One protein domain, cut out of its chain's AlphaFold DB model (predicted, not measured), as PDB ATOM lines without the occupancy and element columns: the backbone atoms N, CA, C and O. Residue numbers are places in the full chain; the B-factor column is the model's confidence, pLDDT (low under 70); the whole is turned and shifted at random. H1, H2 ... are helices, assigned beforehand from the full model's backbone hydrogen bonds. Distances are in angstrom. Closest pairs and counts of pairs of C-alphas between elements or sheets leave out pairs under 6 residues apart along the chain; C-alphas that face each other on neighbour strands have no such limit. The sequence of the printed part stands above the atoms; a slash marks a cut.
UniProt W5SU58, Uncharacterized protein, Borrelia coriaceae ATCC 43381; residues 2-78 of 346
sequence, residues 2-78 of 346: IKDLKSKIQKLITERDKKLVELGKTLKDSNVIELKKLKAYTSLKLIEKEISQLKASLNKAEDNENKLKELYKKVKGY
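This is residues 2 to 78 of the 346 residues of an uncharacterized protein of Borrelia coriaceae ATCC 43381 (UniProt W5SU58). The model is a long helical hairpin: the longest helix, H2, makes the length of a thin rod, and the shorter H1 packs along part of it, running the opposite way. The far end of H2, residues 66 to 78, sticks out past H1, and at the other end residues 28 to 34, of which residue 28 belongs to H1, stand free. The printed part has 77 residues with two named helices, H1 then H2, and no named strand; the class is all helix. It is extended, with a radius of gyration of the C-alphas of 19.7 A and spans of 71 by 17 by 12 A.

H2, residues 39 to 78, and H1, residues 2 to 28, form a helical hairpin. They touch, with the closest C-alphas, those of Ile 51 and Ile 9, 5.8 A apart. Their lines stand at a shallow tilt of 20 degrees, opposite ways. In both helices every O i to N i+4 pair is within hydrogen-bond range.

H2 is 58.7 A long from C-alpha 39 at (-31.637, -4.492, 0.553) to C-alpha 78 at (-55.424, 23.711, -45.131). H1 is 39.3 A long and begins at C-alpha 2, (-38.708, 11.632, -25.706).

The C-alphas farthest apart, those of Asn 31 and Tyr 78, are 70.8 A apart. The printed part has no cut, and the link from H1 to H2, 10 residues, is short. Mean pLDDT of the printed part is 77.3; residues 29 to 37, 61, 64 and 67 to 78 are under 70.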
ATOM      1  N   ILE A   2     -38.590  13.090 -25.442       73.44
ATOM      2  CA  ILE A   2     -38.708  11.632 -25.706       73.44
ATOM      3  C   ILE A   2     -37.349  10.913 -25.736       73.44
ATOM      4  O   ILE A   2     -37.178   9.898 -25.070       73.44
ATOM      5  N   LYS A   3     -36.348  11.479 -26.426       85.19
ATOM      6  CA  LYS A   3     -34.968  10.947 -26.447       85.19
ATOM      7  C   LYS A   3     -34.341  10.860 -25.045       85.19
ATOM      8  O   LYS A   3     -33.632   9.904 -24.749       85.19
ATOM      9  N   ASP A   4     -34.638  11.835 -24.186       84.81
ATOM     10  CA  ASP A   4     -34.152  11.885 -22.802       84.81
ATOM     11  C   ASP A   4     -34.849  10.832 -21.923       84.81
ATOM     12  O   ASP A   4     -34.187  10.096 -21.197       84.81
ATOM     13  N   LEU A   5     -36.171  10.666 -22.068       78.56
ATOM     14  CA  LEU A   5     -36.934   9.600 -21.404       78.56
ATOM     15  C   LEU A   5     -36.446   8.204 -21.821       78.56
ATOM     16  O   LEU A   5     -36.209   7.367 -20.954       78.56
ATOM     17  N   LYS A   6     -36.221   7.969 -23.123       89.12
ATOM     18  CA  LYS A   6     -35.653   6.706 -23.632       89.12
ATOM     19  C   LYS A   6     -34.267   6.433 -23.044       89.12
ATOM     20  O   LYS A   6     -34.006   5.325 -22.589       89.12
ATOM     21  N   SER A   7     -33.406   7.450 -22.989       90.44
ATOM     22  CA  SER A   7     -32.071   7.327 -22.394       90.44
ATOM     23  C   SER A   7     -32.122   7.022 -20.891       90.44
ATOM     24  O   SER A   7     -31.399   6.142 -20.425       90.44
ATOM     25  N   LYS A   8     -32.999   7.691 -20.131       89.69
ATOM     26  CA  LYS A   8     -33.190   7.448 -18.690       89.69
ATOM     27  C   LYS A   8     -33.725   6.047 -18.396       89.69
ATOM     28  O   LYS A   8     -33.186   5.373 -17.524       89.69
ATOM     29  N   ILE A   9     -34.718   5.584 -19.160       89.06
ATOM     30  CA  ILE A   9     -35.237   4.211 -19.055       89.06
ATOM     31  C   ILE A   9     -34.118   3.202 -19.325       89.06
ATOM     32  O   ILE A   9     -33.954   2.263 -18.552       89.06
ATOM     33  N   GLN A  10     -33.316   3.416 -20.373       92.62
ATOM     34  CA  GLN A  10     -32.223   2.508 -20.715       92.62
ATOM     35  C   GLN A  10     -31.173   2.423 -19.599       92.62
ATOM     36  O   GLN A  10     -30.759   1.324 -19.239       92.62
ATOM     37  N   LYS A  11     -30.785   3.561 -19.010       93.12
ATOM     38  CA  LYS A  11     -29.845   3.595 -17.876       93.12
ATOM     39  C   LYS A  11     -30.367   2.811 -16.668       93.12
ATOM     40  O   LYS A  11     -29.619   2.025 -16.095       93.12
ATOM     41  N   LEU A  12     -31.645   2.980 -16.323       90.12
ATOM     42  CA  LEU A  12     -32.273   2.265 -15.205       90.12
ATOM     43  C   LEU A  12     -32.413   0.761 -15.466       90.12
ATOM     44  O   LEU A  12     -32.241  -0.030 -14.544       90.12
ATOM     45  N   ILE A  13     -32.672   0.348 -16.712       90.38
ATOM     46  CA  ILE A  13     -32.661  -1.072 -17.101       90.38
ATOM     47  C   ILE A  13     -31.266  -1.667 -16.872       90.38
ATOM     48  O   ILE A  13     -31.146  -2.702 -16.224       90.38
ATOM     49  N   THR A  14     -30.209  -0.983 -17.316       91.75
ATOM     50  CA  THR A  14     -28.829  -1.441 -17.092       91.75
ATOM     51  C   THR A  14     -28.474  -1.517 -15.603       91.75
ATOM     52  O   THR A  14     -27.776  -2.437 -15.183       91.75
ATOM     53  N   GLU A  15     -28.950  -0.576 -14.784       89.50
ATOM     54  CA  GLU A  15     -28.739  -0.607 -13.331       89.50
ATOM     55  C   GLU A  15     -29.506  -1.754 -12.650       89.50
ATOM     56  O   GLU A  15     -28.951  -2.446 -11.794       89.50
ATOM     57  N   ARG A  16     -30.757  -1.998 -13.060       91.31
ATOM     58  CA  ARG A  16     -31.563  -3.141 -12.606       91.31
ATOM     59  C   ARG A  16     -30.852  -4.459 -12.898       91.31
ATOM     60  O   ARG A  16     -30.754  -5.300 -12.011       91.31
ATOM     61  N   ASP A  17     -30.349  -4.628 -14.117       89.62
ATOM     62  CA  ASP A  17     -29.723  -5.880 -14.550       89.62
ATOM     63  C   ASP A  17     -28.455  -6.179 -13.740       89.62
ATOM     64  O   ASP A  17     -28.254  -7.309 -13.299       89.62
ATOM     65  N   LYS A  18     -27.654  -5.151 -13.426       89.19
ATOM     66  CA  LYS A  18     -26.508  -5.287 -12.511       89.19
ATOM     67  C   LYS A  18     -26.934  -5.731 -11.108       89.19
ATOM     68  O   LYS A  18     -26.359  -6.673 -10.568       89.19
ATOM     69  N   LYS A  19     -27.975  -5.111 -10.540       85.50
ATOM     70  CA  LYS A  19     -28.491  -5.466  -9.204       85.50
ATOM     71  C   LYS A  19     -29.139  -6.852  -9.152       85.50
ATOM     72  O   LYS A  19     -29.078  -7.502  -8.112       85.50
ATOM     73  N   LEU A  20     -29.731  -7.327 -10.249       85.81
ATOM     74  CA  LEU A  20     -30.238  -8.700 -10.364       85.81
ATOM     75  C   LEU A  20     -29.102  -9.725 -10.316       85.81
ATOM     76  O   LEU A  20     -29.217 -10.728  -9.614       85.81
ATOM     77  N   VAL A  21     -27.995  -9.458 -11.013       86.06
ATOM     78  CA  VAL A  21     -26.803 -10.319 -10.979       86.06
ATOM     79  C   VAL A  21     -26.195 -10.360  -9.574       86.06
ATOM     80  O   VAL A  21     -25.851 -11.437  -9.092       86.06
ATOM     81  N   GLU A  22     -26.092  -9.214  -8.896       83.06
ATOM     82  CA  GLU A  22     -25.627  -9.149  -7.502       83.06
ATOM     83  C   GLU A  22     -26.538  -9.937  -6.554       83.06
ATOM     84  O   GLU A  22     -26.046 -10.751  -5.776       83.06
ATOM     85  N   LEU A  23     -27.860  -9.766  -6.669       83.31
ATOM     86  CA  LEU A  23     -28.837 -10.511  -5.872       83.31
ATOM     87  C   LEU A  23     -28.707 -12.027  -6.089       83.31
ATOM     88  O   LEU A  23     -28.738 -12.785  -5.123       83.31
ATOM     89  N   GLY A  24     -28.530 -12.467  -7.338       81.12
ATOM     90  CA  GLY A  24     -28.335 -13.878  -7.675       81.12
ATOM     91  C   GLY A  24     -27.085 -14.489  -7.035       81.12
ATOM     92  O   GLY A  24     -27.128 -15.640  -6.609       81.12
ATOM     93  N   LYS A  25     -25.996 -13.717  -6.902       82.00
ATOM     94  CA  LYS A  25     -24.794 -14.145  -6.166       82.00
ATOM     95  C   LYS A  25     -25.083 -14.288  -4.671       82.00
ATOM     96  O   LYS A  25     -24.842 -15.346  -4.110       82.00
ATOM     97  N   THR A  26     -25.697 -13.276  -4.052       76.00
ATOM     98  CA  THR A  26     -26.024 -13.290  -2.613       76.00
ATOM     99  C   THR A  26     -26.965 -14.433  -2.221       76.00
ATOM    100  O   THR A  26     -26.847 -14.980  -1.129       76.00
ATOM    101  N   LEU A  27     -27.903 -14.802  -3.097       73.69
ATOM    102  CA  LEU A  27     -28.832 -15.912  -2.857       73.69
ATOM    103  C   LEU A  27     -28.174 -17.289  -2.991       73.69
ATOM    104  O   LEU A  27     -28.625 -18.231  -2.352       73.69
ATOM    105  N   LYS A  28     -27.121 -17.413  -3.805       73.88
ATOM    106  CA  LYS A  28     -26.383 -18.671  -3.981       73.88
ATOM    107  C   LYS A  28     -25.530 -19.021  -2.756       73.88
ATOM    108  O   LYS A  28     -25.308 -20.196  -2.493       73.88
ATOM    109  N   ASP A  29     -25.116 -18.007  -1.998       66.50
ATOM    110  CA  ASP A  29     -24.235 -18.137  -0.832       66.50
ATOM    111  C   ASP A  29     -25.000 -18.282   0.505       66.50
ATOM    112  O   ASP A  29     -24.386 -18.277   1.570       66.50
ATOM    113  N   SER A  30     -26.339 -18.396   0.496       59.69
ATOM    114  CA  SER A  30     -27.135 -18.405   1.731       59.69
ATOM    115  C   SER A  30     -28.298 -19.401   1.733       59.69
ATOM    116  O   SER A  30     -29.221 -19.298   0.933       59.69
ATOM    117  N   ASN A  31     -28.296 -20.330   2.699       58.72
ATOM    118  CA  ASN A  31     -29.300 -21.398   2.804       58.72
ATOM    119  C   ASN A  31     -30.636 -20.980   3.453       58.72
ATOM    120  O   ASN A  31     -31.595 -21.741   3.372       58.72
ATOM    121  N   VAL A  32     -30.744 -19.799   4.080       60.56
ATOM    122  CA  VAL A  32     -31.997 -19.320   4.706       60.56
ATOM    123  C   VAL A  32     -32.056 -17.787   4.674       60.56
ATOM    124  O   VAL A  32     -31.730 -17.124   5.657       60.56
ATOM    125  N   ILE A  33     -32.480 -17.184   3.558       61.59
ATOM    126  CA  ILE A  33     -32.825 -15.752   3.529       61.59
ATOM    127  C   ILE A  33     -34.215 -15.552   2.935       61.59
ATOM    128  O   ILE A  33     -34.502 -15.910   1.795       61.59
ATOM    129  N   GLU A  34     -35.072 -14.880   3.700       68.19
ATOM    130  CA  GLU A  34     -36.332 -14.344   3.205       68.19
ATOM    131  C   GLU A  34     -36.035 -13.221   2.195       68.19
ATOM    132  O   GLU A  34     -35.663 -12.107   2.562       68.19
ATOM    133  N   LEU A  35     -36.197 -13.518   0.905       64.94
ATOM    134  CA  LEU A  35     -35.879 -12.655  -0.245       64.94
ATOM    135  C   LEU A  35     -36.342 -11.191  -0.086       64.94
ATOM    136  O   LEU A  35     -35.653 -10.259  -0.501       64.94
ATOM    137  N   LYS A  36     -37.486 -10.978   0.579       65.31
ATOM    138  CA  LYS A  36     -38.085  -9.657   0.840       65.31
ATOM    139  C   LYS A  36     -37.295  -8.788   1.829       65.31
ATOM    140  O   LYS A  36     -37.470  -7.572   1.811       65.31
ATOM    141  N   LYS A  37     -36.440  -9.378   2.670       65.25
ATOM    142  CA  LYS A  37     -35.611  -8.672   3.666       65.25
ATOM    143  C   LYS A  37     -34.284  -8.164   3.088       65.25
ATOM    144  O   LYS A  37     -33.609  -7.358   3.724       65.25
ATOM    145  N   LEU A  38     -33.913  -8.577   1.871       71.31
ATOM    146  CA  LEU A  38     -32.676  -8.140   1.220       71.31
ATOM    147  C   LEU A  38     -32.778  -6.693   0.709       71.31
ATOM    148  O   LEU A  38     -33.687  -6.317  -0.038       71.31
ATOM    149  N   LYS A  39     -31.770  -5.879   1.038       75.94
ATOM    150  CA  LYS A  39     -31.637  -4.492   0.553       75.94
ATOM    151  C   LYS A  39     -31.597  -4.410  -0.981       75.94
ATOM    152  O   LYS A  39     -32.169  -3.488  -1.571       75.94
ATOM    153  N   ALA A  40     -30.973  -5.398  -1.626       73.12
ATOM    154  CA  ALA A  40     -30.917  -5.525  -3.082       73.12
ATOM    155  C   ALA A  40     -32.314  -5.730  -3.702       73.12
ATOM    156  O   ALA A  40     -32.649  -5.060  -4.678       73.12
ATOM    157  N   TYR A  41     -33.173  -6.545  -3.079       77.44
ATOM    158  CA  TYR A  41     -34.557  -6.764  -3.518       77.44
ATOM    159  C   TYR A  41     -35.409  -5.485  -3.435       77.44
ATOM    160  O   TYR A  41     -36.110  -5.128  -4.382       77.44
ATOM    161  N   THR A  42     -35.300  -4.730  -2.336       77.94
ATOM    162  CA  THR A  42     -36.013  -3.444  -2.182       77.94
ATOM    163  C   THR A  42     -35.553  -2.410  -3.215       77.94
ATOM    164  O   THR A  42     -36.370  -1.689  -3.790       77.94
ATOM    165  N   SER A  43     -34.248  -2.370  -3.496       80.06
ATOM    166  CA  SER A  43     -33.664  -1.480  -4.506       80.06
ATOM    167  C   SER A  43     -34.141  -1.823  -5.920       80.06
ATOM    168  O   SER A  43     -34.451  -0.922  -6.695       80.06
ATOM    169  N   LEU A  44     -34.258  -3.114  -6.244       84.38
ATOM    170  CA  LEU A  44     -34.803  -3.587  -7.518       84.38
ATOM    171  C   LEU A  44     -36.265  -3.178  -7.704       84.38
ATOM    172  O   LEU A  44     -36.613  -2.617  -8.740       84.38
ATOM    173  N   LYS A  45     -37.094  -3.358  -6.671       86.06
ATOM    174  CA  LYS A  45     -38.511  -2.966  -6.703       86.06
ATOM    175  C   LYS A  45     -38.702  -1.462  -6.937       86.06
ATOM    176  O   LYS A  45     -39.644  -1.052  -7.617       86.06
ATOM    177  N   LEU A  46     -37.818  -0.625  -6.384       86.81
ATOM    178  CA  LEU A  46     -37.832   0.822  -6.625       86.81
ATOM    179  C   LEU A  46     -37.477   1.158  -8.078       86.81
ATOM    180  O   LEU A  46     -38.202   1.928  -8.706       86.81
ATOM    181  N   ILE A  47     -36.434   0.529  -8.630       85.62
ATOM    182  CA  ILE A  47     -36.033   0.727 -10.031       85.62
ATOM    183  C   ILE A  47     -37.146   0.282 -10.989       85.62
ATOM    184  O   ILE A  47     -37.464   0.994 -11.939       85.62
ATOM    185  N   GLU A  48     -37.802  -0.852 -10.732       87.88
ATOM    186  CA  GLU A  48     -38.932  -1.322 -11.547       87.88
ATOM    187  C   GLU A  48     -40.118  -0.353 -11.531       87.88
ATOM    188  O   GLU A  48     -40.733  -0.088 -12.574       87.88
ATOM    189  N   LYS A  49     -40.425   0.221 -10.363       91.00
ATOM    190  CA  LYS A  49     -41.473   1.237 -10.234       91.00
ATOM    191  C   LYS A  49     -41.127   2.495 -11.034       91.00
ATOM    192  O   LYS A  49     -41.992   3.022 -11.737       91.00
ATOM    193  N   GLU A  50     -39.877   2.947 -10.977       88.38
ATOM    194  CA  GLU A  50     -39.406   4.130 -11.702       88.38
ATOM    195  C   GLU A  50     -39.392   3.911 -13.223       88.38
ATOM    196  O   GLU A  50     -39.914   4.736 -13.976       88.38
ATOM    197  N   ILE A  51     -38.920   2.748 -13.690       88.19
ATOM    198  CA  ILE A  51     -39.009   2.341 -15.101       88.19
ATOM    199  C   ILE A  51     -40.468   2.361 -15.573       88.19
ATOM    200  O   ILE A  51     -40.756   2.859 -16.663       88.19
ATOM    201  N   SER A  52     -41.399   1.851 -14.762       87.94
ATOM    202  CA  SER A  52     -42.823   1.807 -15.112       87.94
ATOM    203  C   SER A  52     -43.427   3.209 -15.254       87.94
ATOM    204  O   SER A  52     -44.147   3.485 -16.216       87.94
ATOM    205  N   GLN A  53     -43.084   4.129 -14.349       83.38
ATOM    206  CA  GLN A  53     -43.524   5.529 -14.409       83.38
ATOM    207  C   GLN A  53     -42.943   6.273 -15.620       83.38
ATOM    208  O   GLN A  53     -43.655   7.024 -16.299       83.38
ATOM    209  N   LEU A  54     -41.665   6.045 -15.928       85.62
ATOM    210  CA  LEU A  54     -41.013   6.644 -17.089       85.62
ATOM    211  C   LEU A  54     -41.571   6.089 -18.404       85.62
ATOM    212  O   LEU A  54     -41.787   6.871 -19.327       85.62
ATOM    213  N   LYS A  55     -41.884   4.788 -18.488       87.81
ATOM    214  CA  LYS A  55     -42.568   4.185 -19.647       87.81
ATOM    215  C   LYS A  55     -43.958   4.784 -19.867       87.81
ATOM    216  O   LYS A  55     -44.284   5.166 -20.985       87.81
ATOM    217  N   ALA A  56     -44.753   4.948 -18.810       83.62
ATOM    218  CA  ALA A  56     -46.058   5.604 -18.915       83.62
ATOM    219  C   ALA A  56     -45.937   7.064 -19.399       83.62
ATOM    220  O   ALA A  56     -46.745   7.535 -20.201       83.62
ATOM    221  N   SER A  57     -44.906   7.776 -18.936       77.94
ATOM    222  CA  SER A  57     -44.609   9.148 -19.367       77.94
ATOM    223  C   SER A  57     -44.123   9.213 -20.817       77.94
ATOM    224  O   SER A  57     -44.501  10.128 -21.547       77.94
ATOM    225  N   LEU A  58     -43.323   8.233 -21.248       83.69
ATOM    226  CA  LEU A  58     -42.857   8.085 -22.624       83.69
ATOM    227  C   LEU A  58     -44.032   7.847 -23.577       83.69
ATOM    228  O   LEU A  58     -44.167   8.599 -24.535       83.69
ATOM    229  N   ASN A  59     -44.917   6.899 -23.258       80.31
ATOM    230  CA  ASN A  59     -46.100   6.606 -24.069       80.31
ATOM    231  C   ASN A  59     -46.975   7.855 -24.245       80.31
ATOM    232  O   ASN A  59     -47.356   8.196 -25.359       80.31
ATOM    233  N   LYS A  60     -47.228   8.603 -23.161       77.44
ATOM    234  CA  LYS A  60     -47.971   9.875 -23.234       77.44
ATOM    235  C   LYS A  60     -47.269  10.918 -24.107       77.44
ATOM    236  O   LYS A  60     -47.934  11.673 -24.811       77.44
ATOM    237  N   ALA A  61     -45.943  11.007 -24.033       68.31
ATOM    238  CA  ALA A  61     -45.177  11.954 -24.834       68.31
ATOM    239  C   ALA A  61     -45.203  11.588 -26.328       68.31
ATOM    240  O   ALA A  61     -45.386  12.477 -27.156       68.31
ATOM    241  N   GLU A  62     -45.066  10.303 -26.663       75.31
ATOM    242  CA  GLU A  62     -45.132   9.790 -28.037       75.31
ATOM    243  C   GLU A  62     -46.536   9.961 -28.641       75.31
ATOM    244  O   GLU A  62     -46.661  10.462 -29.759       75.31
ATOM    245  N   ASP A  63     -47.596   9.682 -27.876       75.88
ATOM    246  CA  ASP A  63     -48.983   9.956 -28.279       75.88
ATOM    247  C   ASP A  63     -49.217  11.438 -28.591       75.88
ATOM    248  O   ASP A  63     -49.855  11.792 -29.587       75.88
ATOM    249  N   ASN A  64     -48.689  12.326 -27.746       64.94
ATOM    250  CA  ASN A  64     -48.807  13.765 -27.956       64.94
ATOM    251  C   ASN A  64     -48.016  14.228 -29.187       64.94
ATOM    252  O   ASN A  64     -48.504  15.076 -29.934       64.94
ATOM    253  N   GLU A  65     -46.829  13.668 -29.435       73.75
ATOM    254  CA  GLU A  65     -46.048  13.960 -30.641       73.75
ATOM    255  C   GLU A  65     -46.783  13.498 -31.909       73.75
ATOM    256  O   GLU A  65     -46.828  14.234 -32.897       73.75
ATOM    257  N   ASN A  66     -47.419  12.325 -31.874       73.62
ATOM    258  CA  ASN A  66     -48.208  11.803 -32.989       73.62
ATOM    259  C   ASN A  66     -49.424  12.688 -33.288       73.62
ATOM    260  O   ASN A  66     -49.612  13.111 -34.432       73.62
ATOM    261  N   LYS A  67     -50.193  13.069 -32.259       65.81
ATOM    262  CA  LYS A  67     -51.313  14.017 -32.400       65.81
ATOM    263  C   LYS A  67     -50.850  15.360 -32.968       65.81
ATOM    264  O   LYS A  67     -51.507  15.928 -33.840       65.81
ATOM    265  N   LEU A  68     -49.701  15.860 -32.516       59.22
ATOM    266  CA  LEU A  68     -49.131  17.114 -33.002       59.22
ATOM    267  C   LEU A  68     -48.708  17.014 -34.478       59.22
ATOM    268  O   LEU A  68     -48.991  17.924 -35.258       59.22
ATOM    269  N   LYS A  69     -48.085  15.903 -34.893       69.50
ATOM    270  CA  LYS A  69     -47.729  15.639 -36.299       69.50
ATOM    271  C   LYS A  69     -48.961  15.586 -37.200       69.50
ATOM    272  O   LYS A  69     -48.950  16.188 -38.276       69.50
ATOM    273  N   GLU A  70     -50.036  14.931 -36.765       68.81
ATOM    274  CA  GLU A  70     -51.299  14.920 -37.509       68.81
ATOM    275  C   GLU A  70     -51.912  16.315 -37.646       68.81
ATOM    276  O   GLU A  70     -52.361  16.690 -38.731       68.81
ATOM    277  N   LEU A  71     -51.907  17.106 -36.570       55.19
ATOM    278  CA  LEU A  71     -52.391  18.486 -36.601       55.19
ATOM    279  C   LEU A  71     -51.565  19.344 -37.563       55.19
ATOM    280  O   LEU A  71     -52.143  20.057 -38.383       55.19
ATOM    281  N   TYR A  72     -50.234  19.231 -37.544       56.84
ATOM    282  CA  TYR A  72     -49.381  19.927 -38.508       56.84
ATOM    283  C   TYR A  72     -49.670  19.506 -39.953       56.84
ATOM    284  O   TYR A  72     -49.725  20.368 -40.833       56.84
ATOM    285  N   LYS A  73     -49.919  18.215 -40.205       69.69
ATOM    286  CA  LYS A  73     -50.309  17.708 -41.530       69.69
ATOM    287  C   LYS A  73     -51.637  18.318 -41.995       69.69
ATOM    288  O   LYS A  73     -51.723  18.790 -43.128       69.69
ATOM    289  N   LYS A  74     -52.638  18.396 -41.112       57.06
ATOM    290  CA  LYS A  74     -53.944  19.025 -41.390       57.06
ATOM    291  C   LYS A  74     -53.820  20.530 -41.653       57.06
ATOM    292  O   LYS A  74     -54.375  21.028 -42.627       57.06
ATOM    293  N   VAL A  75     -53.034  21.251 -40.847       58.00
ATOM    294  CA  VAL A  75     -52.773  22.691 -41.039       58.00
ATOM    295  C   VAL A  75     -52.041  22.955 -42.354       58.00
ATOM    296  O   VAL A  75     -52.351  23.926 -43.046       58.00
ATOM    297  N   LYS A  76     -51.081  22.101 -42.721       63.06
ATOM    298  CA  LYS A  76     -50.375  22.199 -44.001       63.06
ATOM    299  C   LYS A  76     -51.339  22.005 -45.178       63.06
ATOM    300  O   LYS A  76     -51.380  22.870 -46.048       63.06
ATOM    301  N   GLY A  77     -52.179  20.966 -45.138       61.97
ATOM    302  CA  GLY A  77     -53.216  20.731 -46.152       61.97
ATOM    303  C   GLY A  77     -54.228  21.880 -46.257       61.97
ATOM    304  O   GLY A  77     -54.623  22.271 -47.355       61.97
ATOM    305  N   TYR A  78     -54.587  22.508 -45.133       56.50
ATOM    306  CA  TYR A  78     -55.424  23.711 -45.131       56.50
ATOM    307  C   TYR A  78     -54.731  24.921 -45.784       56.50
ATOM    308  O   TYR A  78     -55.336  25.645 -46.571       56.50
TER     309      TYR A  78